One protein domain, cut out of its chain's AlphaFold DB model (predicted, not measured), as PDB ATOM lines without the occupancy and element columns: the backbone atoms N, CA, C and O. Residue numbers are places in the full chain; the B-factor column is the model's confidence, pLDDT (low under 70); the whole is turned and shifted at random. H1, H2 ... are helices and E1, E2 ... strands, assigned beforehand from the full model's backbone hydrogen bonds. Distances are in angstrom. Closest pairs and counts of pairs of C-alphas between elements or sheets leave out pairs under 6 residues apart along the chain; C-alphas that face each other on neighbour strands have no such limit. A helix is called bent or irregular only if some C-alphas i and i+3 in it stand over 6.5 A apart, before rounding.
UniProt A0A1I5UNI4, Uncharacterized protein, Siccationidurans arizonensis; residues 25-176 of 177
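What this domain is: This is residues 25 to 176 of the 177 residues of an uncharacterized protein of Siccationidurans arizonensis (UniProt A0A1I5UNI4). One large, strongly twisted sheet of ten strands folds back on itself: at one end E2 and E3 turn over at E1 and bring E3 to the start of E4, and at the other the sheet curls round H4. H2 lies over E1, and H3 is off the sheet, its centre the farthest of the elements from the mean of the C-alphas, at 18.5 A. The printed part has 152 residues with four named helices and ten named strands, which follow along the chain as E1 H1 H2 E2 E3 H3 E4 E5 E6 H4 E7 E8 E9 E10; the sheet runs E3 E2 E1 E10 E9 E8 E7 E4 E6 E5 and is mixed, and the class is mixed, helices and strands. The whole is compact, with a radius of gyration of the C-alphas of 14.9 A, and rounded, spanning 42 by 34 by 32 A.

Where its parts are: E1, residues 25 to 33, starts with C-alpha 25 at (0.035, -51.423, 20.502), spans 23.2 A and bends by 57 degrees at residue 29. H1 is residues 34 to 37, H2 48 to 55 with 10.7 A, E2 59 to 63, E3 66 to 68 and H3 71 to 77. E4, residues 84 to 94, is the longest strand, 29.1 A, from C-alpha 84 at (-5.007, -42.834, 35.265). E5 is residues 108 to 111, E6 117 to 121, H4 122 to 128, E7 134 to 141 with 22.9 A, E8 149 to 154 and E9 159 to 164. E10, residues 169 to 175, spans 19.0 A and ends with C-alpha 175 at (-4.412, -54.223, 17.669).

How they stand to each other: This is a folded sheet, one sheet bent back into two facing leaves: E3 and E2 face E10 E9 E8 E7 E4 E6 E5, with E1 as the hinge. E2 and E1 are antiparallel, with N 60 and O 26 at 2.8 A; E1 and E10 are antiparallel, with N 27 and O 174 at 2.8 A. E7 E8 E9 E10 form a meander, each strand the antiparallel neighbour of the one before; N 153 and O 161 are 2.7 A apart. E4 and E6 are parallel, with N 92 and O 118 at 2.9 A. The closest C-alphas of E3 and E4, Ser 66 and Asn 84, are 5.8 A apart; those of H4 and E9, Leu 128 and Gly 161, 6.1 A. H2 is on the sheet at a height of 8.8 A and runs along the strands, at 1 degree to E1 on the local plane; H1 only grazes the sheet with residues 34 to 35. H3 is not on the sheet; it is close to but not clearly touching H2, with C-alphas 73 and 54 at 8.0 A. Every O i to N i+4 pair is within hydrogen-bond range in H2 and H4; H3 has 1 of 3, and 1 of 4 O i to N i+3 pairs; H1 is too short for an O i to N i+4 pair.

The domain as a whole: The C-alphas farthest apart, of Lys 72 and Ser 114, are 43.9 A apart. The printed part has no cut, and the link from E4 to E5, residues 95 to 107, is long. Mean pLDDT of the printed part is 80.8; residues 39 to 46, 75 to 83, 98 to 106, 112 to 115 and 144 to 146 are under 70.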
ATOM      1  N   VAL A  25      -0.124 -52.531  21.446       88.06
ATOM      2  CA  VAL A  25       0.035 -51.423  20.502       88.06
ATOM      3  C   VAL A  25      -1.191 -51.420  19.597       88.06
ATOM      4  O   VAL A  25      -1.512 -52.417  18.946       88.06
ATOM      5  N   TRP A  26      -1.899 -50.299  19.570       92.31
ATOM      6  CA  TRP A  26      -3.142 -50.127  18.826       92.31
ATOM      7  C   TRP A  26      -2.976 -49.062  17.761       92.31
ATOM      8  O   TRP A  26      -2.516 -47.968  18.059       92.31
ATOM      9  N   LYS A  27      -3.396 -49.348  16.531       93.69
ATOM     10  CA  LYS A  27      -3.390 -48.383  15.429       93.69
ATOM     11  C   LYS A  27      -4.770 -47.799  15.209       93.69
ATOM     12  O   LYS A  27      -5.738 -48.554  15.122       93.69
ATOM     13  N   VAL A  28      -4.861 -46.490  15.007       94.62
ATOM     14  CA  VAL A  28      -6.103 -45.863  14.535       94.62
ATOM     15  C   VAL A  28      -6.309 -46.203  13.065       94.62
ATOM     16  O   VAL A  28      -5.545 -45.782  12.194       94.62
ATOM     17  N   ILE A  29      -7.373 -46.949  12.785       95.31
ATOM     18  CA  ILE A  29      -7.765 -47.338  11.426       95.31
ATOM     19  C   ILE A  29      -8.904 -46.477  10.875       95.31
ATOM     20  O   ILE A  29      -9.075 -46.389   9.662       95.31
ATOM     21  N   SER A  30      -9.680 -45.829  11.746       94.38
ATOM     22  CA  SER A  30     -10.759 -44.928  11.346       94.38
ATOM     23  C   SER A  30     -11.040 -43.887  12.426       94.38
ATOM     24  O   SER A  30     -10.747 -44.102  13.600       94.38
ATOM     25  N   VAL A  31     -11.610 -42.757  12.019       92.56
ATOM     26  CA  VAL A  31     -11.996 -41.643  12.891       92.56
ATOM     27  C   VAL A  31     -13.423 -41.267  12.528       92.56
ATOM     28  O   VAL A  31     -13.686 -40.899  11.382       92.56
ATOM     29  N   LYS A  32     -14.324 -41.374  13.501       90.50
ATOM     30  CA  LYS A  32     -15.762 -41.160  13.354       90.50
ATOM     31  C   LYS A  32     -16.200 -39.884  14.054       90.50
ATOM     32  O   LYS A  32     -15.738 -39.582  15.159       90.50
ATOM     33  N   ASN A  33     -17.089 -39.132  13.407       86.50
ATOM     34  CA  ASN A  33     -17.709 -37.959  14.016       86.50
ATOM     35  C   ASN A  33     -19.011 -38.392  14.681       86.50
ATOM     36  O   ASN A  33     -20.038 -38.525  14.017       86.50
ATOM     37  N   THR A  34     -18.965 -38.591  15.994       83.38
ATOM     38  CA  THR A  34     -20.112 -39.118  16.744       83.38
ATOM     39  C   THR A  34     -21.340 -38.212  16.654       83.38
ATOM     40  O   THR A  34     -22.443 -38.714  16.486       83.38
ATOM     41  N   LYS A  35     -21.178 -36.879  16.645       78.25
ATOM     42  CA  LYS A  35     -22.321 -35.964  16.499       78.25
ATOM     43  C   LYS A  35     -23.029 -36.102  15.157       78.25
ATOM     44  O   LYS A  35     -24.250 -36.231  15.110       78.25
ATOM     45  N   LEU A  36     -22.272 -36.039  14.063       73.94
ATOM     46  CA  LEU A  36     -22.845 -36.109  12.717       73.94
ATOM     47  C   LEU A  36     -23.464 -37.481  12.451       73.94
ATOM     48  O   LEU A  36     -24.566 -37.562  11.918       73.94
ATOM     49  N   GLU A  37     -22.776 -38.545  12.856       81.50
ATOM     50  CA  GLU A  37     -23.215 -39.919  12.615       81.50
ATOM     51  C   GLU A  37     -24.418 -40.318  13.486       81.50
ATOM     52  O   GLU A  37     -25.174 -41.207  13.100       81.50
ATOM     53  N   LEU A  38     -24.649 -39.627  14.607       76.44
ATOM     54  CA  LEU A  38     -25.830 -39.800  15.464       76.44
ATOM     55  C   LEU A  38     -26.923 -38.743  15.222       76.44
ATOM     56  O   LEU A  38     -27.918 -38.709  15.940       76.44
ATOM     57  N   GLY A  39     -26.767 -37.882  14.209       68.75
ATOM     58  CA  GLY A  39     -27.792 -36.913  13.808       68.75
ATOM     59  C   GLY A  39     -27.944 -35.697  14.734       68.75
ATOM     60  O   GLY A  39     -28.960 -35.007  14.679       68.75
ATOM     61  N   THR A  40     -26.946 -35.388  15.565       65.81
ATOM     62  CA  THR A  40     -26.982 -34.284  16.543       65.81
ATOM     63  C   THR A  40     -26.272 -33.035  16.027       65.81
ATOM     64  O   THR A  40     -25.173 -32.664  16.445       65.81
ATOM     65  N   VAL A  41     -26.886 -32.332  15.077       64.50
ATOM     66  CA  VAL A  41     -26.239 -31.169  14.447       64.50
ATOM     67  C   VAL A  41     -26.497 -29.877  15.233       64.50
ATOM     68  O   VAL A  41     -27.556 -29.274  15.108       64.50
ATOM     69  N   LYS A  42     -25.487 -29.411  15.986       52.03
ATOM     70  CA  LYS A  42     -25.277 -27.997  16.397       52.03
ATOM     71  C   LYS A  42     -23.793 -27.711  16.686       52.03
ATOM     72  O   LYS A  42     -23.429 -27.304  17.783       52.03
ATOM     73  N   SER A  43     -22.904 -28.010  15.743       50.44
ATOM     74  CA  SER A  43     -21.509 -27.537  15.758       50.44
ATOM     75  C   SER A  43     -20.846 -27.953  14.451       50.44
ATOM     76  O   SER A  43     -20.746 -29.145  14.164       50.44
ATOM     77  N   SER A  44     -20.395 -26.990  13.649       52.84
ATOM     78  CA  SER A  44     -19.395 -27.290  12.634       52.84
ATOM     79  C   SER A  44     -18.071 -27.471  13.370       52.84
ATOM     80  O   SER A  44     -17.425 -26.505  13.766       52.84
ATOM     81  N   LEU A  45     -17.645 -28.721  13.561       60.91
ATOM     82  CA  LEU A  45     -16.237 -29.009  13.823       60.91
ATOM     83  C   LEU A  45     -15.471 -28.590  12.560       60.91
ATOM     84  O   LEU A  45     -15.172 -29.426  11.707       60.91
ATOM     85  N   LYS A  46     -15.185 -27.285  12.417       59.44
ATOM     86  CA  LYS A  46     -14.393 -26.702  11.318       59.44
ATOM     87  C   LYS A  46     -13.053 -27.427  11.136       59.44
ATOM     88  O   LYS A  46     -12.468 -27.369  10.061       59.44
ATOM     89  N   ASP A  47     -12.622 -28.177  12.149       73.25
ATOM     90  CA  ASP A  47     -11.372 -28.917  12.171       73.25
ATOM     91  C   ASP A  47     -11.521 -30.450  12.150       73.25
ATOM     92  O   ASP A  47     -10.507 -31.130  12.280       73.25
ATOM     93  N   PHE A  48     -12.709 -31.044  11.923       80.75
ATOM     94  CA  PHE A  48     -12.842 -32.518  11.893       80.75
ATOM     95  C   PHE A  48     -11.900 -33.168  10.871       80.75
ATOM     96  O   PHE A  48     -11.289 -34.195  11.155       80.75
ATOM     97  N   HIS A  49     -11.719 -32.549   9.700       83.44
ATOM     98  CA  HIS A  49     -10.771 -33.047   8.702       83.44
ATOM     99  C   HIS A  49      -9.325 -33.051   9.226       83.44
ATOM    100  O   HIS A  49      -8.611 -34.035   9.044       83.44
ATOM    101  N   LYS A  50      -8.913 -31.992   9.935       83.50
ATOM    102  CA  LYS A  50      -7.577 -31.894  10.544       83.50
ATOM    103  C   LYS A  50      -7.405 -32.891  11.690       83.50
ATOM    104  O   LYS A  50      -6.360 -33.520  11.788       83.50
ATOM    105  N   ILE A  51      -8.433 -33.068  12.524       80.38
ATOM    106  CA  ILE A  51      -8.465 -34.083  13.587       80.38
ATOM    107  C   ILE A  51      -8.317 -35.475  12.970       80.38
ATOM    108  O   ILE A  51      -7.445 -36.242  13.367       80.38
ATOM    109  N   ARG A  52      -9.100 -35.792  11.935       86.56
ATOM    110  CA  ARG A  52      -9.006 -37.072  11.230       86.56
ATOM    111  C   ARG A  52      -7.595 -37.329  10.702       86.56
ATOM    112  O   ARG A  52      -7.061 -38.404  10.949       86.56
ATOM    113  N   GLN A  53      -6.997 -36.358  10.008       87.12
ATOM    114  CA  GLN A  53      -5.623 -36.464   9.502       87.12
ATOM    115  C   GLN A  53      -4.592 -36.643  10.619       87.12
ATOM    116  O   GLN A  53      -3.592 -37.322  10.419       87.12
ATOM    117  N   ARG A  54      -4.833 -36.037  11.783       85.75
ATOM    118  CA  ARG A  54      -3.936 -36.110  12.933       85.75
ATOM    119  C   ARG A  54      -3.878 -37.507  13.540       85.75
ATOM    120  O   ARG A  54      -2.788 -37.934  13.880       85.75
ATOM    121  N   TYR A  55      -5.018 -38.183  13.696       88.88
ATOM    122  CA  TYR A  55      -5.079 -39.466  14.407       88.88
ATOM    123  C   TYR A  55      -4.927 -40.690  13.498       88.88
ATOM    124  O   TYR A  55      -4.429 -41.713  13.958       88.88
ATOM    125  N   ILE A  56      -5.377 -40.646  12.235       91.00
ATOM    126  CA  ILE A  56      -5.347 -41.831  11.361       91.00
ATOM    127  C   ILE A  56      -3.918 -42.345  11.171       91.00
ATOM    128  O   ILE A  56      -3.010 -41.598  10.823       91.00
ATOM    129  N   GLY A  57      -3.739 -43.654  11.347       89.62
ATOM    130  CA  GLY A  57      -2.455 -44.318  11.169       89.62
ATOM    131  C   GLY A  57      -1.514 -44.239  12.370       89.62
ATOM    132  O   GLY A  57      -0.509 -44.950  12.354       89.62
ATOM    133  N   ASP A  58      -1.844 -43.459  13.402       89.62
ATOM    134  CA  ASP A  58      -1.038 -43.363  14.615       89.62
ATOM    135  C   ASP A  58      -1.238 -44.549  15.555       89.62
ATOM    136  O   ASP A  58      -2.296 -45.188  15.574       89.62
ATOM    137  N   ASN A  59      -0.193 -44.819  16.341       89.12
ATOM    138  CA  ASN A  59      -0.132 -45.923  17.286       89.12
ATOM    139  C   ASN A  59      -0.270 -45.426  18.726       89.12
ATOM    140  O   ASN A  59       0.400 -44.483  19.127       89.12
ATOM    141  N   PHE A  60      -1.069 -46.118  19.521       85.44
ATOM    142  CA  PHE A  60      -1.317 -45.841  20.930       85.44
ATOM    143  C   PHE A  60      -0.866 -47.049  21.734       85.44
ATOM    144  O   PHE A  60      -1.032 -48.186  21.285       85.44
ATOM    145  N   SER A  61      -0.309 -46.810  22.917       85.94
ATOM    146  CA  SER A  61      -0.053 -47.889  23.867       85.94
ATOM    147  C   SER A  61      -1.194 -47.928  24.865       85.94
ATOM    148  O   SER A  61      -1.484 -46.922  25.520       85.94
ATOM    149  N   ILE A  62      -1.852 -49.079  24.953       84.31
ATOM    150  CA  ILE A  62      -2.886 -49.331  25.949       84.31
ATOM    151  C   ILE A  62      -2.373 -50.422  26.870       84.31
ATOM    152  O   ILE A  62      -2.146 -51.563  26.455       84.31
ATOM    153  N   GLU A  63      -2.223 -50.052  28.132       78.88
ATOM    154  CA  GLU A  63      -1.926 -50.950  29.235       78.88
ATOM    155  C   GLU A  63      -3.092 -50.903  30.223       78.88
ATOM    156  O   GLU A  63      -3.849 -49.931  30.260       78.88
ATOM    157  N   SER A  64      -3.245 -51.938  31.051       72.25
ATOM    158  CA  SER A  64      -4.412 -52.100  31.933       72.25
ATOM    159  C   SER A  64      -4.766 -50.842  32.734       72.25
ATOM    160  O   SER A  64      -5.943 -50.561  32.937       72.25
ATOM    161  N   ASN A  65      -3.761 -50.051  33.123       78.50
ATOM    162  CA  ASN A  65      -3.949 -48.851  33.935       78.50
ATOM    163  C   ASN A  65      -3.615 -47.539  33.212       78.50
ATOM    164  O   ASN A  65      -3.804 -46.483  33.805       78.50
ATOM    165  N   SER A  66      -3.119 -47.571  31.967       82.00
ATOM    166  CA  SER A  66      -2.653 -46.359  31.282       82.00
ATOM    167  C   SER A  66      -2.959 -46.349  29.783       82.00
ATOM    168  O   SER A  66      -2.974 -47.384  29.117       82.00
ATOM    169  N   LEU A  67      -3.187 -45.149  29.246       85.81
ATOM    170  CA  LEU A  67      -3.444 -44.903  27.831       85.81
ATOM    171  C   LEU A  67      -2.447 -43.857  27.321       85.81
ATOM    172  O   LEU A  67      -2.611 -42.657  27.520       85.81
ATOM    173  N   SER A  68      -1.404 -44.300  26.629       81.56
ATOM    174  CA  SER A  68      -0.366 -43.396  26.131       81.56
ATOM    175  C   SER A  68      -0.588 -43.035  24.665       81.56
ATOM    176  O   SER A  68      -0.671 -43.903  23.791       81.56
ATOM    177  N   PHE A  69      -0.640 -41.731  24.406       80.62
ATOM    178  CA  PHE A  69      -0.683 -41.139  23.072       80.62
ATOM    179  C   PHE A  69       0.751 -40.927  22.555       80.62
ATOM    180  O   PHE A  69       1.654 -40.689  23.367       80.62
ATOM    181  N   PRO A  70       0.977 -40.967  21.227       78.31
ATOM    182  CA  PRO A  70       2.226 -40.512  20.628       78.31
ATOM    183  C   PRO A  70       2.646 -39.136  21.146       78.31
ATOM    184  O   PRO A  70       1.820 -38.229  21.243       78.31
ATOM    185  N   GLU A  71       3.942 -38.951  21.383       76.81
ATOM    186  CA  GLU A  71       4.514 -37.693  21.882       76.81
ATOM    187  C   GLU A  71       4.101 -36.474  21.043       76.81
ATOM    188  O   GLU A  71       3.630 -35.475  21.580       76.81
ATOM    189  N   LYS A  72       4.113 -36.615  19.712       77.31
ATOM    190  CA  LYS A  72       3.666 -35.580  18.762       77.31
ATOM    191  C   LYS A  72       2.211 -35.115  18.940       77.31
ATOM    192  O   LYS A  72       1.852 -34.047  18.443       77.31
ATOM    193  N   LEU A  73       1.356 -35.934  19.560       74.81
ATOM    194  CA  LEU A  73      -0.026 -35.571  19.891       74.81
ATOM    195  C   LEU A  73      -0.103 -34.880  21.260       74.81
ATOM    196  O   LEU A  73      -0.934 -33.997  21.440       74.81
ATOM    197  N   ASN A  74       0.796 -35.221  22.189       70.00
ATOM    198  CA  ASN A  74       0.864 -34.608  23.519       70.00
ATOM    199  C   ASN A  74       1.316 -33.139  23.450       70.00
ATOM    200  O   ASN A  74       0.757 -32.287  24.136       70.00
ATOM    201  N   GLU A  75       2.290 -32.823  22.590       60.69
ATOM    202  CA  GLU A  75       2.852 -31.466  22.465       60.69
ATOM    203  C   GLU A  75       1.865 -30.441  21.892       60.69
ATOM    204  O   GLU A  75       1.844 -29.286  22.314       60.69
ATOM    205  N   LYS A  76       1.048 -30.841  20.910       59.88
ATOM    206  CA  LYS A  76       0.201 -29.903  20.155       59.88
ATOM    207  C   LYS A  76      -1.046 -29.467  20.894       59.88
ATOM    208  O   LYS A  76      -1.560 -28.388  20.612       59.88
ATOM    209  N   ASP A  77      -1.529 -30.302  21.799       54.53
ATOM    210  CA  ASP A  77      -2.823 -30.079  22.419       54.53
ATOM    211  C   ASP A  77      -2.731 -29.803  23.932       54.53
ATOM    212  O   ASP A  77      -3.747 -29.625  24.602       54.53
ATOM    213  N   GLY A  78      -1.510 -29.719  24.483       48.12
ATOM    214  CA  GLY A  78      -1.272 -29.391  25.892       48.12
ATOM    215  C   GLY A  78      -1.824 -30.431  26.871       48.12
ATOM    216  O   GLY A  78      -1.930 -30.166  28.070       48.12
ATOM    217  N   TYR A  79      -2.211 -31.611  26.389       53.16
ATOM    218  CA  TYR A  79      -2.791 -32.647  27.227       53.16
ATOM    219  C   TYR A  79      -1.690 -33.387  27.968       53.16
ATOM    220  O   TYR A  79      -0.807 -34.009  27.380       53.16
ATOM    221  N   GLY A  80      -1.752 -33.305  29.295       51.59
ATOM    222  CA  GLY A  80      -0.932 -34.129  30.161       51.59
ATOM    223  C   GLY A  80      -1.181 -35.609  29.879       51.59
ATOM    224  O   GLY A  80      -2.294 -36.022  29.559       51.59
ATOM    225  N   LYS A  81      -0.115 -36.396  30.017       59.25
ATOM    226  CA  LYS A  81      -0.084 -37.863  29.990       59.25
ATOM    227  C   LYS A  81      -1.382 -38.468  30.566       59.25
ATOM    228  O   LYS A  81      -1.671 -38.293  31.749       59.25
ATOM    229  N   ILE A  82      -2.173 -39.164  29.744       64.62
ATOM    230  CA  ILE A  82      -3.401 -39.845  30.190       64.62
ATOM    231  C   ILE A  82      -2.997 -41.175  30.830       64.62
ATOM    232  O   ILE A  82      -2.873 -42.205  30.180       64.62
ATOM    233  N   SER A  83      -2.706 -41.160  32.124       63.06
ATOM    234  CA  SER A  83      -2.122 -42.324  32.805       63.06
ATOM    235  C   SER A  83      -3.008 -42.950  33.872       63.06
ATOM    236  O   SER A  83      -2.562 -43.906  34.497       63.06
ATOM    237  N   ASN A  84      -4.220 -42.432  34.103       77.88
ATOM    238  CA  ASN A  84      -5.007 -42.834  35.265       77.88
ATOM    239  C   ASN A  84      -6.328 -43.477  34.850       77.88
ATOM    240  O   ASN A  84      -7.234 -42.811  34.343       77.88
ATOM    241  N   LEU A  85      -6.436 -44.775  35.114       84.88
ATOM    242  CA  LEU A  85      -7.701 -45.495  35.148       84.88
ATOM    243  C   LEU A  85      -8.596 -44.918  36.256       84.88
ATOM    244  O   LEU A  85      -8.197 -44.899  37.419       84.88
ATOM    245  N   VAL A  86      -9.804 -44.480  35.903       87.44
ATOM    246  CA  VAL A  86     -10.790 -43.951  36.866       87.44
ATOM    247  C   VAL A  86     -12.001 -44.859  37.049       87.44
ATOM    248  O   VAL A  86     -12.696 -44.761  38.056       87.44
ATOM    249  N   GLY A  87     -12.258 -45.772  36.111       87.50
ATOM    250  CA  GLY A  87     -13.352 -46.722  36.262       87.50
ATOM    251  C   GLY A  87     -13.500 -47.685  35.097       87.50
ATOM    252  O   GLY A  87     -13.011 -47.447  33.993       87.50
ATOM    253  N   GLN A  88     -14.218 -48.770  35.363       90.38
ATOM    254  CA  GLN A  88     -14.604 -49.778  34.386       90.38
ATOM    255  C   GLN A  88     -16.071 -50.139  34.609       90.38
ATOM    256  O   GLN A  88     -16.496 -50.331  35.748       90.38
ATOM    257  N   ALA A  89     -16.833 -50.261  33.525       91.00
ATOM    258  CA  ALA A  89     -18.219 -50.707  33.577       91.00
ATOM    259  C   ALA A  89     -18.596 -51.504  32.324       91.00
ATOM    260  O   ALA A  89     -18.025 -51.316  31.249       91.00
ATOM    261  N   THR A  90     -19.588 -52.380  32.473       92.62
ATOM    262  CA  THR A  90     -20.221 -53.087  31.357       92.62
ATOM    263  C   THR A  90     -21.554 -52.425  31.047       92.62
ATOM    264  O   THR A  90     -22.405 -52.287  31.925       92.62
ATOM    265  N   PHE A  91     -21.730 -52.020  29.796       92.88
ATOM    266  CA  PHE A  91     -22.920 -51.358  29.289       92.88
ATOM    267  C   PHE A  91     -23.788 -52.353  28.529       92.88
ATOM    268  O   PHE A  91     -23.284 -53.054  27.653       92.88
ATOM    269  N   LYS A  92     -25.089 -52.384  28.826       92.81
ATOM    270  CA  LYS A  92     -26.073 -53.203  28.108       92.81
ATOM    271  C   LYS A  92     -26.663 -52.428  26.940       92.81
ATOM    272  O   LYS A  92     -27.108 -51.292  27.106       92.81
ATOM    273  N   LYS A  93     -26.700 -53.050  25.768       92.50
ATOM    274  CA  LYS A  93     -27.305 -52.487  24.563       92.50
ATOM    275  C   LYS A  93     -28.808 -52.332  24.747       92.50
ATOM    276  O   LYS A  93     -29.494 -53.273  25.145       92.50
ATOM    277  N   VAL A  94     -29.318 -51.163  24.391       91.06
ATOM    278  CA  VAL A  94     -30.746 -50.845  24.385       91.06
ATOM    279  C   VAL A  94     -31.141 -50.198  23.067       91.06
ATOM    280  O   VAL A  94     -30.311 -49.637  22.353       91.06
ATOM    281  N   THR A  95     -32.428 -50.269  22.740       90.06
ATOM    282  CA  THR A  95     -32.988 -49.514  21.619       90.06
ATOM    283  C   THR A  95     -32.783 -48.021  21.844       90.06
ATOM    284  O   THR A  95     -32.936 -47.522  22.962       90.06
ATOM    285  N   ASP A  96     -32.448 -47.302  20.777       84.69
ATOM    286  CA  ASP A  96     -32.222 -45.867  20.871       84.69
ATOM    287  C   ASP A  96     -33.478 -45.127  21.337       84.69
ATOM    288  O   ASP A  96     -34.592 -45.404  20.889       84.69
ATOM    289  N   ASN A  97     -33.278 -44.100  22.157       79.00
ATOM    290  CA  ASN A  97     -34.309 -43.137  22.522       79.00
ATOM    291  C   ASN A  97     -33.790 -41.702  22.329       79.00
ATOM    292  O   ASN A  97     -32.592 -41.475  22.147       79.00
ATOM    293  N   ASP A  98     -34.688 -40.721  22.382       69.50
ATOM    294  CA  ASP A  98     -34.353 -39.315  22.111       69.50
ATOM    295  C   ASP A  98     -33.469 -38.658  23.181       69.50
ATOM    296  O   ASP A  98     -32.936 -37.570  22.956       69.50
ATOM    297  N   ALA A  99     -33.325 -39.269  24.360       66.06
ATOM    298  CA  ALA A  99     -32.435 -38.780  25.409       66.06
ATOM    299  C   ALA A  99     -30.984 -39.211  25.150       66.06
ATOM    300  O   ALA A  99     -30.076 -38.400  25.295       66.06
ATOM    301  N   MET A 100     -30.785 -40.448  24.689       69.19
ATOM    302  CA  MET A 100     -29.469 -41.036  24.410       69.19
ATOM    303  C   MET A 100     -28.849 -40.541  23.099       69.19
ATOM    304  O   MET A 100     -27.685 -40.803  22.846       69.19
ATOM    305  N   LYS A 101     -29.606 -39.820  22.264       65.25
ATOM    306  CA  LYS A 101     -29.132 -39.221  21.008       65.25
ATOM    307  C   LYS A 101     -28.802 -37.733  21.162       65.25
ATOM    308  O   LYS A 101     -29.090 -36.984  20.241       65.25
ATOM    309  N   ARG A 102     -28.342 -37.229  22.315       62.56
ATOM    310  CA  ARG A 102     -28.183 -35.764  22.511       62.56
ATOM    311  C   ARG A 102     -26.736 -35.291  22.510       62.56
ATOM    312  O   ARG A 102     -26.451 -34.301  21.827       62.56
ATOM    313  N   TRP A 103     -25.834 -35.981  23.203       60.78
ATOM    314  CA  TRP A 103     -24.415 -35.627  23.239       60.78
ATOM    315  C   TRP A 103     -23.503 -36.850  23.108       60.78
ATOM    316  O   TRP A 103     -23.840 -37.904  23.626       60.78
ATOM    317  N   PRO A 104     -22.322 -36.709  22.482       60.66
ATOM    318  CA  PRO A 104     -21.309 -37.761  22.453       60.66
ATOM    319  C   PRO A 104     -20.932 -38.236  23.855       60.66
ATOM    320  O   PRO A 104     -20.465 -37.447  24.675       60.66
ATOM    321  N   GLY A 105     -21.116 -39.524  24.112       66.88
ATOM    322  CA  GLY A 105     -20.951 -40.131  25.426       66.88
ATOM    323  C   GLY A 105     -22.241 -40.218  26.246       66.88
ATOM    324  O   GLY A 105     -22.269 -41.025  27.167       66.88
ATOM    325  N   ASP A 106     -23.320 -39.500  25.908       66.88
ATOM    326  CA  ASP A 106     -24.650 -39.722  26.515       66.88
ATOM    327  C   ASP A 106     -25.241 -41.061  26.072       66.88
ATOM    328  O   ASP A 106     -26.097 -41.638  26.747       66.88
ATOM    329  N   GLU A 107     -24.759 -41.602  24.953       72.38
ATOM    330  CA  GLU A 107     -25.059 -42.970  24.567       72.38
ATOM    331  C   GLU A 107     -24.560 -43.937  25.637       72.38
ATOM    332  O   GLU A 107     -25.163 -44.984  25.788       72.38
ATOM    333  N   LEU A 108     -23.518 -43.578  26.395       82.25
ATOM    334  CA  LEU A 108     -22.991 -44.309  27.542       82.25
ATOM    335  C   LEU A 108     -23.572 -43.726  28.840       82.25
ATOM    336  O   LEU A 108     -22.897 -43.031  29.598       82.25
ATOM    337  N   THR A 109     -24.829 -44.047  29.139       78.44
ATOM    338  CA  THR A 109     -25.490 -43.563  30.360       78.44
ATOM    339  C   THR A 109     -25.467 -44.620  31.460       78.44
ATOM    340  O   THR A 109     -25.942 -45.732  31.257       78.44
ATOM    341  N   CYS A 110     -25.012 -44.263  32.662       78.25
ATOM    342  CA  CYS A 110     -25.223 -45.078  33.861       78.25
ATOM    343  C   CYS A 110     -26.334 -44.474  34.726       78.25
ATOM    344  O   CYS A 110     -26.227 -43.350  35.217       78.25
ATOM    345  N   ASN A 111     -27.419 -45.226  34.916       71.19
ATOM    346  CA  ASN A 111     -28.513 -44.847  35.798       71.19
ATOM    347  C   ASN A 111     -28.272 -45.412  37.206       71.19
ATOM    348  O   ASN A 111     -28.687 -46.521  37.542       71.19
ATOM    349  N   TYR A 112     -27.623 -44.606  38.044       61.94
ATOM    350  CA  TYR A 112     -27.356 -44.941  39.444       61.94
ATOM    351  C   TYR A 112     -28.570 -44.757  40.369       61.94
ATOM    352  O   TYR A 112     -28.488 -45.098  41.545       61.94
ATOM    353  N   LYS A 113     -29.690 -44.202  39.877       59.56
ATOM    354  CA  LYS A 113     -30.836 -43.830  40.723       59.56
ATOM    355  C   LYS A 113     -31.836 -44.957  40.962       59.56
ATOM    356  O   LYS A 113     -32.492 -44.932  41.996       59.56
ATOM    357  N   SER A 114     -31.982 -45.903  40.034       52.28
ATOM    358  CA  SER A 114     -32.995 -46.961  40.161       52.28
ATOM    359  C   SER A 114     -32.444 -48.379  40.052       52.28
ATOM    360  O   SER A 114     -32.988 -49.266  40.698       52.28
ATOM    361  N   GLU A 115     -31.380 -48.617  39.273       58.75
ATOM    362  CA  GLU A 115     -30.974 -49.997  38.938       58.75
ATOM    363  C   GLU A 115     -29.451 -50.222  38.854       58.75
ATOM    364  O   GLU A 115     -29.016 -51.340  38.594       58.75
ATOM    365  N   ASN A 116     -28.619 -49.196  39.090       70.75
ATOM    366  CA  ASN A 116     -27.160 -49.256  38.892       70.75
ATOM    367  C   ASN A 116     -26.771 -49.856  37.521       70.75
ATOM    368  O   ASN A 116     -25.817 -50.622  37.388       70.75
ATOM    369  N   THR A 117     -27.562 -49.546  36.493       80.31
ATOM    370  CA  THR A 117     -27.403 -50.090  35.143       80.31
ATOM    371  C   THR A 117     -26.704 -49.085  34.248       80.31
ATOM    372  O   THR A 117     -27.147 -47.939  34.135       80.31
ATOM    373  N   CYS A 118     -25.672 -49.536  33.546       89.44
ATOM    374  CA  CYS A 118     -25.058 -48.798  32.452       89.44
ATOM    375  C   CYS A 118     -25.645 -49.281  31.121       89.44
ATOM    376  O   CYS A 118     -25.716 -50.483  30.864       89.44
ATOM    377  N   LEU A 119     -26.113 -48.346  30.298       90.00
ATOM    378  CA  LEU A 119     -26.849 -48.595  29.062       90.00
ATOM    379  C   LEU A 119     -26.132 -47.943  27.884       90.00
ATOM    380  O   LEU A 119     -25.674 -46.807  28.009       90.00
ATOM    381  N   VAL A 120     -26.068 -48.653  26.757       90.44
ATOM    382  CA  VAL A 120     -25.497 -48.171  25.496       90.44
ATOM    383  C   VAL A 120     -26.510 -48.225  24.357       90.44
ATOM    384  O   VAL A 120     -27.219 -49.217  24.207       90.44
ATOM    385  N   SER A 121     -26.602 -47.165  23.556       90.06
ATOM    386  CA  SER A 121     -27.541 -47.115  22.428       90.06
ATOM    387  C   SER A 121     -27.119 -48.048  21.280       90.06
ATOM    388  O   SER A 121     -25.929 -48.216  20.994       90.06
ATOM    389  N   ASP A 122     -28.090 -48.657  20.598       90.56
ATOM    390  CA  ASP A 122     -27.864 -49.498  19.413       90.56
ATOM    391  C   ASP A 122     -27.155 -48.722  18.290       90.56
ATOM    392  O   ASP A 122     -26.250 -49.250  17.639       90.56
ATOM    393  N   SER A 123     -27.481 -47.441  18.103       88.56
ATOM    394  CA  SER A 123     -26.770 -46.576  17.157       88.56
ATOM    395  C   SER A 123     -25.285 -46.434  17.498       88.56
ATOM    396  O   SER A 123     -24.450 -46.566  16.605       88.56
ATOM    397  N   PHE A 124     -24.915 -46.244  18.768       90.19
ATOM    398  CA  PHE A 124     -23.502 -46.177  19.158       90.19
ATOM    399  C   PHE A 124     -22.784 -47.515  18.959       90.19
ATOM    400  O   PHE A 124     -21.664 -47.549  18.446       90.19
ATOM    401  N   MET A 125     -23.448 -48.628  19.280       91.81
ATOM    402  CA  MET A 125     -22.928 -49.977  19.028       91.81
ATOM    403  C   MET A 125     -22.660 -50.205  17.533       91.81
ATOM    404  O   MET A 125     -21.591 -50.692  17.157       91.81
ATOM    405  N   LYS A 126     -23.564 -49.744  16.660       90.75
ATOM    406  CA  LYS A 126     -23.369 -49.740  15.201       90.75
ATOM    407  C   LYS A 126     -22.200 -48.856  14.769       90.75
ATOM    408  O   LYS A 126     -21.431 -49.261  13.896       90.75
ATOM    409  N   LEU A 127     -22.006 -47.687  15.386       90.38
ATOM    410  CA  LEU A 127     -20.828 -46.851  15.120       90.38
ATOM    411  C   LEU A 127     -19.526 -47.533  15.542       90.38
ATOM    412  O   LEU A 127     -18.523 -47.409  14.841       90.38
ATOM    413  N   LEU A 128     -19.526 -48.300  16.623       92.00
ATOM    414  CA  LEU A 128     -18.373 -49.108  17.011       92.00
ATOM    415  C   LEU A 128     -18.138 -50.297  16.066       92.00
ATOM    416  O   LEU A 128     -17.022 -50.802  15.993       92.00
ATOM    417  N   GLY A 129     -19.160 -50.730  15.322       92.06
ATOM    418  CA  GLY A 129     -19.136 -51.997  14.590       92.06
ATOM    419  C   GLY A 129     -19.293 -53.208  15.515       92.06
ATOM    420  O   GLY A 129     -18.876 -54.304  15.157       92.06
ATOM    421  N   ASN A 130     -19.872 -53.013  16.704       93.94
ATOM    422  CA  ASN A 130     -20.113 -54.064  17.685       93.94
ATOM    423  C   ASN A 130     -21.552 -54.585  17.566       93.94
ATOM    424  O   ASN A 130     -22.506 -53.848  17.802       93.94
ATOM    425  N   SER A 131     -21.721 -55.865  17.232       93.19
ATOM    426  CA  SER A 131     -23.034 -56.527  17.174       93.19
ATOM    427  C   SER A 131     -23.480 -57.132  18.511       93.19
ATOM    428  O   SER A 131     -24.636 -57.545  18.639       93.19
ATOM    429  N   SER A 132     -22.597 -57.162  19.514       94.12
ATOM    430  CA  SER A 132     -22.851 -57.760  20.828       94.12
ATOM    431  C   SER A 132     -23.972 -57.051  21.591       94.12
ATOM    432  O   SER A 132     -24.396 -55.942  21.250       94.12
ATOM    433  N   ASN A 133     -24.488 -57.709  22.631       94.38
ATOM    434  CA  ASN A 133     -25.475 -57.109  23.532       94.38
ATOM    435  C   ASN A 133     -24.838 -56.309  24.665       94.38
ATOM    436  O   ASN A 133     -25.527 -55.495  25.266       94.38
ATOM    437  N   ASP A 134     -23.547 -56.498  24.911       94.19
ATOM    438  CA  ASP A 134     -22.817 -55.812  25.964       94.19
ATOM    439  C   ASP A 134     -21.577 -55.116  25.391       94.19
ATOM    440  O   ASP A 134     -21.037 -55.509  24.350       94.19
ATOM    441  N   LEU A 135     -21.123 -54.079  26.089       94.44
ATOM    442  CA  LEU A 135     -19.908 -53.339  25.783       94.44
ATOM    443  C   LEU A 135     -19.144 -53.049  27.074       94.44
ATOM    444  O   LEU A 135     -19.654 -52.373  27.965       94.44
ATOM    445  N   MET A 136     -17.905 -53.524  27.169       93.56
ATOM    446  CA  MET A 136     -17.021 -53.145  28.267       93.56
ATOM    447  C   MET A 136     -16.373 -51.797  27.956       93.56
ATOM    448  O   MET A 136     -15.792 -51.609  26.888       93.56
ATOM    449  N   VAL A 137     -16.454 -50.871  28.906       92.81
ATOM    450  CA  VAL A 137     -15.870 -49.536  28.790       92.81
ATOM    451  C   VAL A 137     -14.903 -49.301  29.941       92.81
ATOM    452  O   VAL A 137     -15.244 -49.497  31.108       92.81
ATOM    453  N   ILE A 138     -13.701 -48.852  29.596       91.00
ATOM    454  CA  ILE A 138     -12.657 -48.431  30.526       91.00
ATOM    455  C   ILE A 138     -12.493 -46.921  30.393       91.00
ATOM    456  O   ILE A 138     -12.300 -46.408  29.293       91.00
ATOM    457  N   THR A 139     -12.584 -46.199  31.503       90.38
ATOM    458  CA  THR A 139     -12.468 -44.739  31.524       90.38
ATOM    459  C   THR A 139     -11.105 -44.333  32.053       90.38
ATOM    460  O   THR A 139     -10.694 -44.756  33.135       90.38
ATOM    461  N   TYR A 140     -10.436 -43.473  31.296       88.25
ATOM    462  CA  TYR A 140      -9.177 -42.847  31.654       88.25
ATOM    463  C   TYR A 140      -9.363 -41.341  31.779       88.25
ATOM    464  O   TYR A 140     -10.123 -40.735  31.020       88.25
ATOM    465  N   GLN A 141      -8.631 -40.740  32.709       86.50
ATOM    466  CA  GLN A 141      -8.619 -39.297  32.909       86.50
ATOM    467  C   GLN A 141      -7.177 -38.798  33.035       86.50
ATOM    468  O   GLN A 141      -6.347 -39.435  33.688       86.50
ATOM    469  N   SER A 142      -6.848 -37.674  32.399       79.56
ATOM    470  CA  SER A 142      -5.575 -36.984  32.658       79.56
ATOM    471  C   SER A 142      -5.609 -36.219  33.980       79.56
ATOM    472  O   SER A 142      -6.663 -35.853  34.497       79.56
ATOM    473  N   ASN A 143      -4.421 -35.939  34.515       71.75
ATOM    474  CA  ASN A 143      -4.263 -35.062  35.670       71.75
ATOM    475  C   ASN A 143      -4.560 -33.590  35.322       71.75
ATOM    476  O   ASN A 143      -4.479 -33.174  34.164       71.75
ATOM    477  N   ASN A 144      -4.835 -32.787  36.355       58.59
ATOM    478  CA  ASN A 144      -4.951 -31.329  36.253       58.59
ATOM    479  C   ASN A 144      -3.722 -30.695  35.561       58.59
ATOM    480  O   ASN A 144      -2.608 -31.202  35.714       58.59
ATOM    481  N   PRO A 145      -3.894 -29.566  34.840       62.03
ATOM    482  CA  PRO A 145      -5.098 -28.720  34.775       62.03
ATOM    483  C   PRO A 145      -6.141 -29.162  33.734       62.03
ATOM    484  O   PRO A 145      -7.272 -28.681  33.745       62.03
ATOM    485  N   ASN A 146      -5.777 -30.081  32.843       61.25
ATOM    486  CA  ASN A 146      -6.597 -30.464  31.704       61.25
ATOM    487  C   ASN A 146      -7.296 -31.779  32.051       61.25
ATOM    488  O   ASN A 146      -6.715 -32.833  31.857       61.25
ATOM    489  N   ASN A 147      -8.504 -31.733  32.618       73.06
ATOM    490  CA  ASN A 147      -9.313 -32.921  32.943       73.06
ATOM    491  C   ASN A 147      -9.906 -33.550  31.670       73.06
ATOM    492  O   ASN A 147     -11.110 -33.480  31.423       73.06
ATOM    493  N   PHE A 148      -9.049 -34.109  30.822       79.31
ATOM    494  CA  PHE A 148      -9.445 -34.813  29.613       79.31
ATOM    495  C   PHE A 148      -9.937 -36.212  29.969       79.31
ATOM    496  O   PHE A 148      -9.282 -36.911  30.745       79.31
ATOM    497  N   VAL A 149     -11.060 -36.628  29.379       83.19
ATOM    498  CA  VAL A 149     -11.641 -37.959  29.588       83.19
ATOM    499  C   VAL A 149     -11.610 -38.745  28.283       83.19
ATOM    500  O   VAL A 149     -12.065 -38.279  27.236       83.19
ATOM    501  N   ALA A 150     -11.059 -39.954  28.360       88.12
ATOM    502  CA  ALA A 150     -11.023 -40.906  27.263       88.12
ATOM    503  C   ALA A 150     -11.721 -42.199  27.688       88.12
ATOM    504  O   ALA A 150     -11.415 -42.754  28.746       88.12
ATOM    505  N   ARG A 151     -12.633 -42.708  26.860       90.56
ATOM    506  CA  ARG A 151     -13.351 -43.960  27.132       90.56
ATOM    507  C   ARG A 151     -12.995 -45.007  26.093       90.56
ATOM    508  O   ARG A 151     -13.327 -44.874  24.916       90.56
ATOM    509  N   LEU A 152     -12.316 -46.056  26.535       92.81
ATOM    510  CA  LEU A 152     -11.960 -47.202  25.717       92.81
ATOM    511  C   LEU A 152     -13.092 -48.232  25.754       92.81
ATOM    512  O   LEU A 152     -13.341 -48.867  26.773       92.81
ATOM    513  N   CYS A 153     -13.761 -48.393  24.624       93.88
ATOM    514  CA  CYS A 153     -14.831 -49.339  24.353       93.88
ATOM    515  C   CYS A 153     -14.223 -50.630  23.784       93.88
ATOM    516  O   CYS A 153     -13.803 -50.662  22.626       93.88
ATOM    517  N   ILE A 154     -14.157 -51.689  24.587       93.06
ATOM    518  CA  ILE A 154     -13.612 -52.986  24.180       93.06
ATOM    519  C   ILE A 154     -14.669 -53.731  23.360       93.06
ATOM    520  O   ILE A 154     -15.736 -54.056  23.879       93.06
ATOM    521  N   ILE A 155     -14.371 -53.987  22.083       93.12
ATOM    522  CA  ILE A 155     -15.269 -54.709  21.168       93.12
ATOM    523  C   ILE A 155     -14.863 -56.182  21.122       93.12
ATOM    524  O   ILE A 155     -15.682 -57.057  21.383       93.12
ATOM    525  N   ASP A 156     -13.586 -56.446  20.837       91.38
ATOM    526  CA  ASP A 156     -12.983 -57.777  20.888       91.38
ATOM    527  C   ASP A 156     -11.468 -57.692  21.185       91.38
ATOM    528  O   ASP A 156     -10.922 -56.624  21.467       91.38
ATOM    529  N   ASN A 157     -10.761 -58.826  21.121       87.81
ATOM    530  CA  ASN A 157      -9.322 -58.908  21.425       87.81
ATOM    531  C   ASN A 157      -8.407 -58.110  20.466       87.81
ATOM    532  O   ASN A 157      -7.224 -57.918  20.766       87.81
ATOM    533  N   ASN A 158      -8.926 -57.695  19.310       91.31
ATOM    534  CA  ASN A 158      -8.222 -57.024  18.220       91.31
ATOM    535  C   ASN A 158      -8.852 -55.687  17.805       91.31
ATOM    536  O   ASN A 158      -8.206 -54.956  17.050       91.31
ATOM    537  N   LEU A 159     -10.067 -55.364  18.252       93.44
ATOM    538  CA  LEU A 159     -10.792 -54.148  17.892       93.44
ATOM    539  C   LEU A 159     -11.309 -53.417  19.137       93.44
ATOM    540  O   LEU A 159     -11.904 -54.011  20.036       93.44
ATOM    541  N   ALA A 160     -11.112 -52.103  19.164       95.06
ATOM    542  CA  ALA A 160     -11.636 -51.233  20.207       95.06
ATOM    543  C   ALA A 160     -12.063 -49.882  19.625       95.06
ATOM    544  O   ALA A 160     -11.571 -49.449  18.583       95.06
ATOM    545  N   GLY A 161     -12.971 -49.200  20.313       94.62
ATOM    546  CA  GLY A 161     -13.268 -47.791  20.085       94.62
ATOM    547  C   GLY A 161     -12.655 -46.944  21.191       94.62
ATOM    548  O   GLY A 161     -12.767 -47.302  22.353       94.62
ATOM    549  N   LEU A 162     -12.033 -45.819  20.869       92.94
ATOM    550  CA  LEU A 162     -11.577 -44.843  21.854       92.94
ATOM    551  C   LEU A 162     -12.346 -43.544  21.643       92.94
ATOM    552  O   LEU A 162     -12.108 -42.815  20.678       92.94
ATOM    553  N   LEU A 163     -13.306 -43.291  22.528       91.06
ATOM    554  CA  LEU A 163     -14.081 -42.063  22.538       91.06
ATOM    555  C   LEU A 163     -13.270 -40.976  23.244       91.06
ATOM    556  O   LEU A 163     -12.910 -41.108  24.413       91.06
ATOM    557  N   LEU A 164     -12.969 -39.916  22.502       85.94
ATOM    558  CA  LEU A 164     -12.342 -38.704  23.005       85.94
ATOM    559  C   LEU A 164     -13.457 -37.702  23.314       85.94
ATOM    560  O   LEU A 164     -13.866 -36.940  22.431       85.94
ATOM    561  N   ASP A 165     -13.974 -37.735  24.543       75.38
ATOM    562  CA  ASP A 165     -15.205 -37.031  24.938       75.38
ATOM    563  C   ASP A 165     -15.141 -35.533  24.612       75.38
ATOM    564  O   ASP A 165     -16.053 -34.968  24.007       75.38
ATOM    565  N   ASN A 166     -14.013 -34.896  24.935       73.94
ATOM    566  CA  ASN A 166     -13.789 -33.470  24.702       73.94
ATOM    567  C   ASN A 166     -13.796 -33.095  23.206       73.94
ATOM    568  O   ASN A 166     -14.129 -31.962  22.860       73.94
ATOM    569  N   TYR A 167     -13.446 -34.033  22.322       71.50
ATOM    570  CA  TYR A 167     -13.388 -33.818  20.874       71.50
ATOM    571  C   TYR A 167     -14.603 -34.333  20.121       71.50
ATOM    572  O   TYR A 167     -14.715 -34.056  18.926       71.50
ATOM    573  N   GLN A 168     -15.508 -35.057  20.783       78.81
ATOM    574  CA  GLN A 168     -16.692 -35.640  20.144       78.81
ATOM    575  C   GLN A 168     -16.317 -36.617  19.014       78.81
ATOM    576  O   GLN A 168     -17.035 -36.782  18.022       78.81
ATOM    577  N   VAL A 169     -15.158 -37.261  19.153       86.38
ATOM    578  CA  VAL A 169     -14.543 -38.097  18.124       86.38
ATOM    579  C   VAL A 169     -14.353 -39.502  18.664       86.38
ATOM    580  O   VAL A 169     -13.829 -39.692  19.758       86.38
ATOM    581  N   LEU A 170     -14.752 -40.481  17.860       91.69
ATOM    582  CA  LEU A 170     -14.535 -41.891  18.136       91.69
ATOM    583  C   LEU A 170     -13.425 -42.410  17.223       91.69
ATOM    584  O   LEU A 170     -13.563 -42.433  15.998       91.69
ATOM    585  N   LEU A 171     -12.314 -42.825  17.821       93.56
ATOM    586  CA  LEU A 171     -11.224 -43.482  17.114       93.56
ATOM    587  C   LEU A 171     -11.495 -44.985  17.075       93.56
ATOM    588  O   LEU A 171     -11.673 -45.601  18.120       93.56
ATOM    589  N   ILE A 172     -11.502 -45.592  15.891       95.44
ATOM    590  CA  ILE A 172     -11.552 -47.051  15.761       95.44
ATOM    591  C   ILE A 172     -10.121 -47.568  15.724       95.44
ATOM    592  O   ILE A 172      -9.331 -47.191  14.853       95.44
ATOM    593  N   LEU A 173      -9.806 -48.428  16.683       95.19
ATOM    594  CA  LEU A 173      -8.480 -48.947  16.957       95.19
ATOM    595  C   LEU A 173      -8.398 -50.423  16.583       95.19
ATOM    596  O   LEU A 173      -9.273 -51.204  16.946       95.19
ATOM    597  N   LYS A 174      -7.308 -50.815  15.922       94.94
ATOM    598  CA  LYS A 174      -6.969 -52.218  15.663       94.94
ATOM    599  C   LYS A 174      -5.656 -52.581  16.337       94.94
ATOM    600  O   LYS A 174      -4.670 -51.859  16.187       94.94
ATOM    601  N   ARG A 175      -5.629 -53.710  17.040       92.25
ATOM    602  CA  ARG A 175      -4.412 -54.223  17.669       92.25
ATOM    603  C   ARG A 175      -3.397 -54.622  16.600       92.25
ATOM    604  O   ARG A 175      -3.737 -55.325  15.645       92.25
ATOM    605  N   ILE A 176      -2.161 -54.165  16.758       88.75
ATOM    606  CA  ILE A 176      -1.027 -54.553  15.919       88.75
ATOM    607  C   ILE A 176      -0.319 -55.713  16.627       88.75
ATOM    608  O   ILE A 176      -0.134 -55.664  17.844       88.75
TER     609      ILE A 176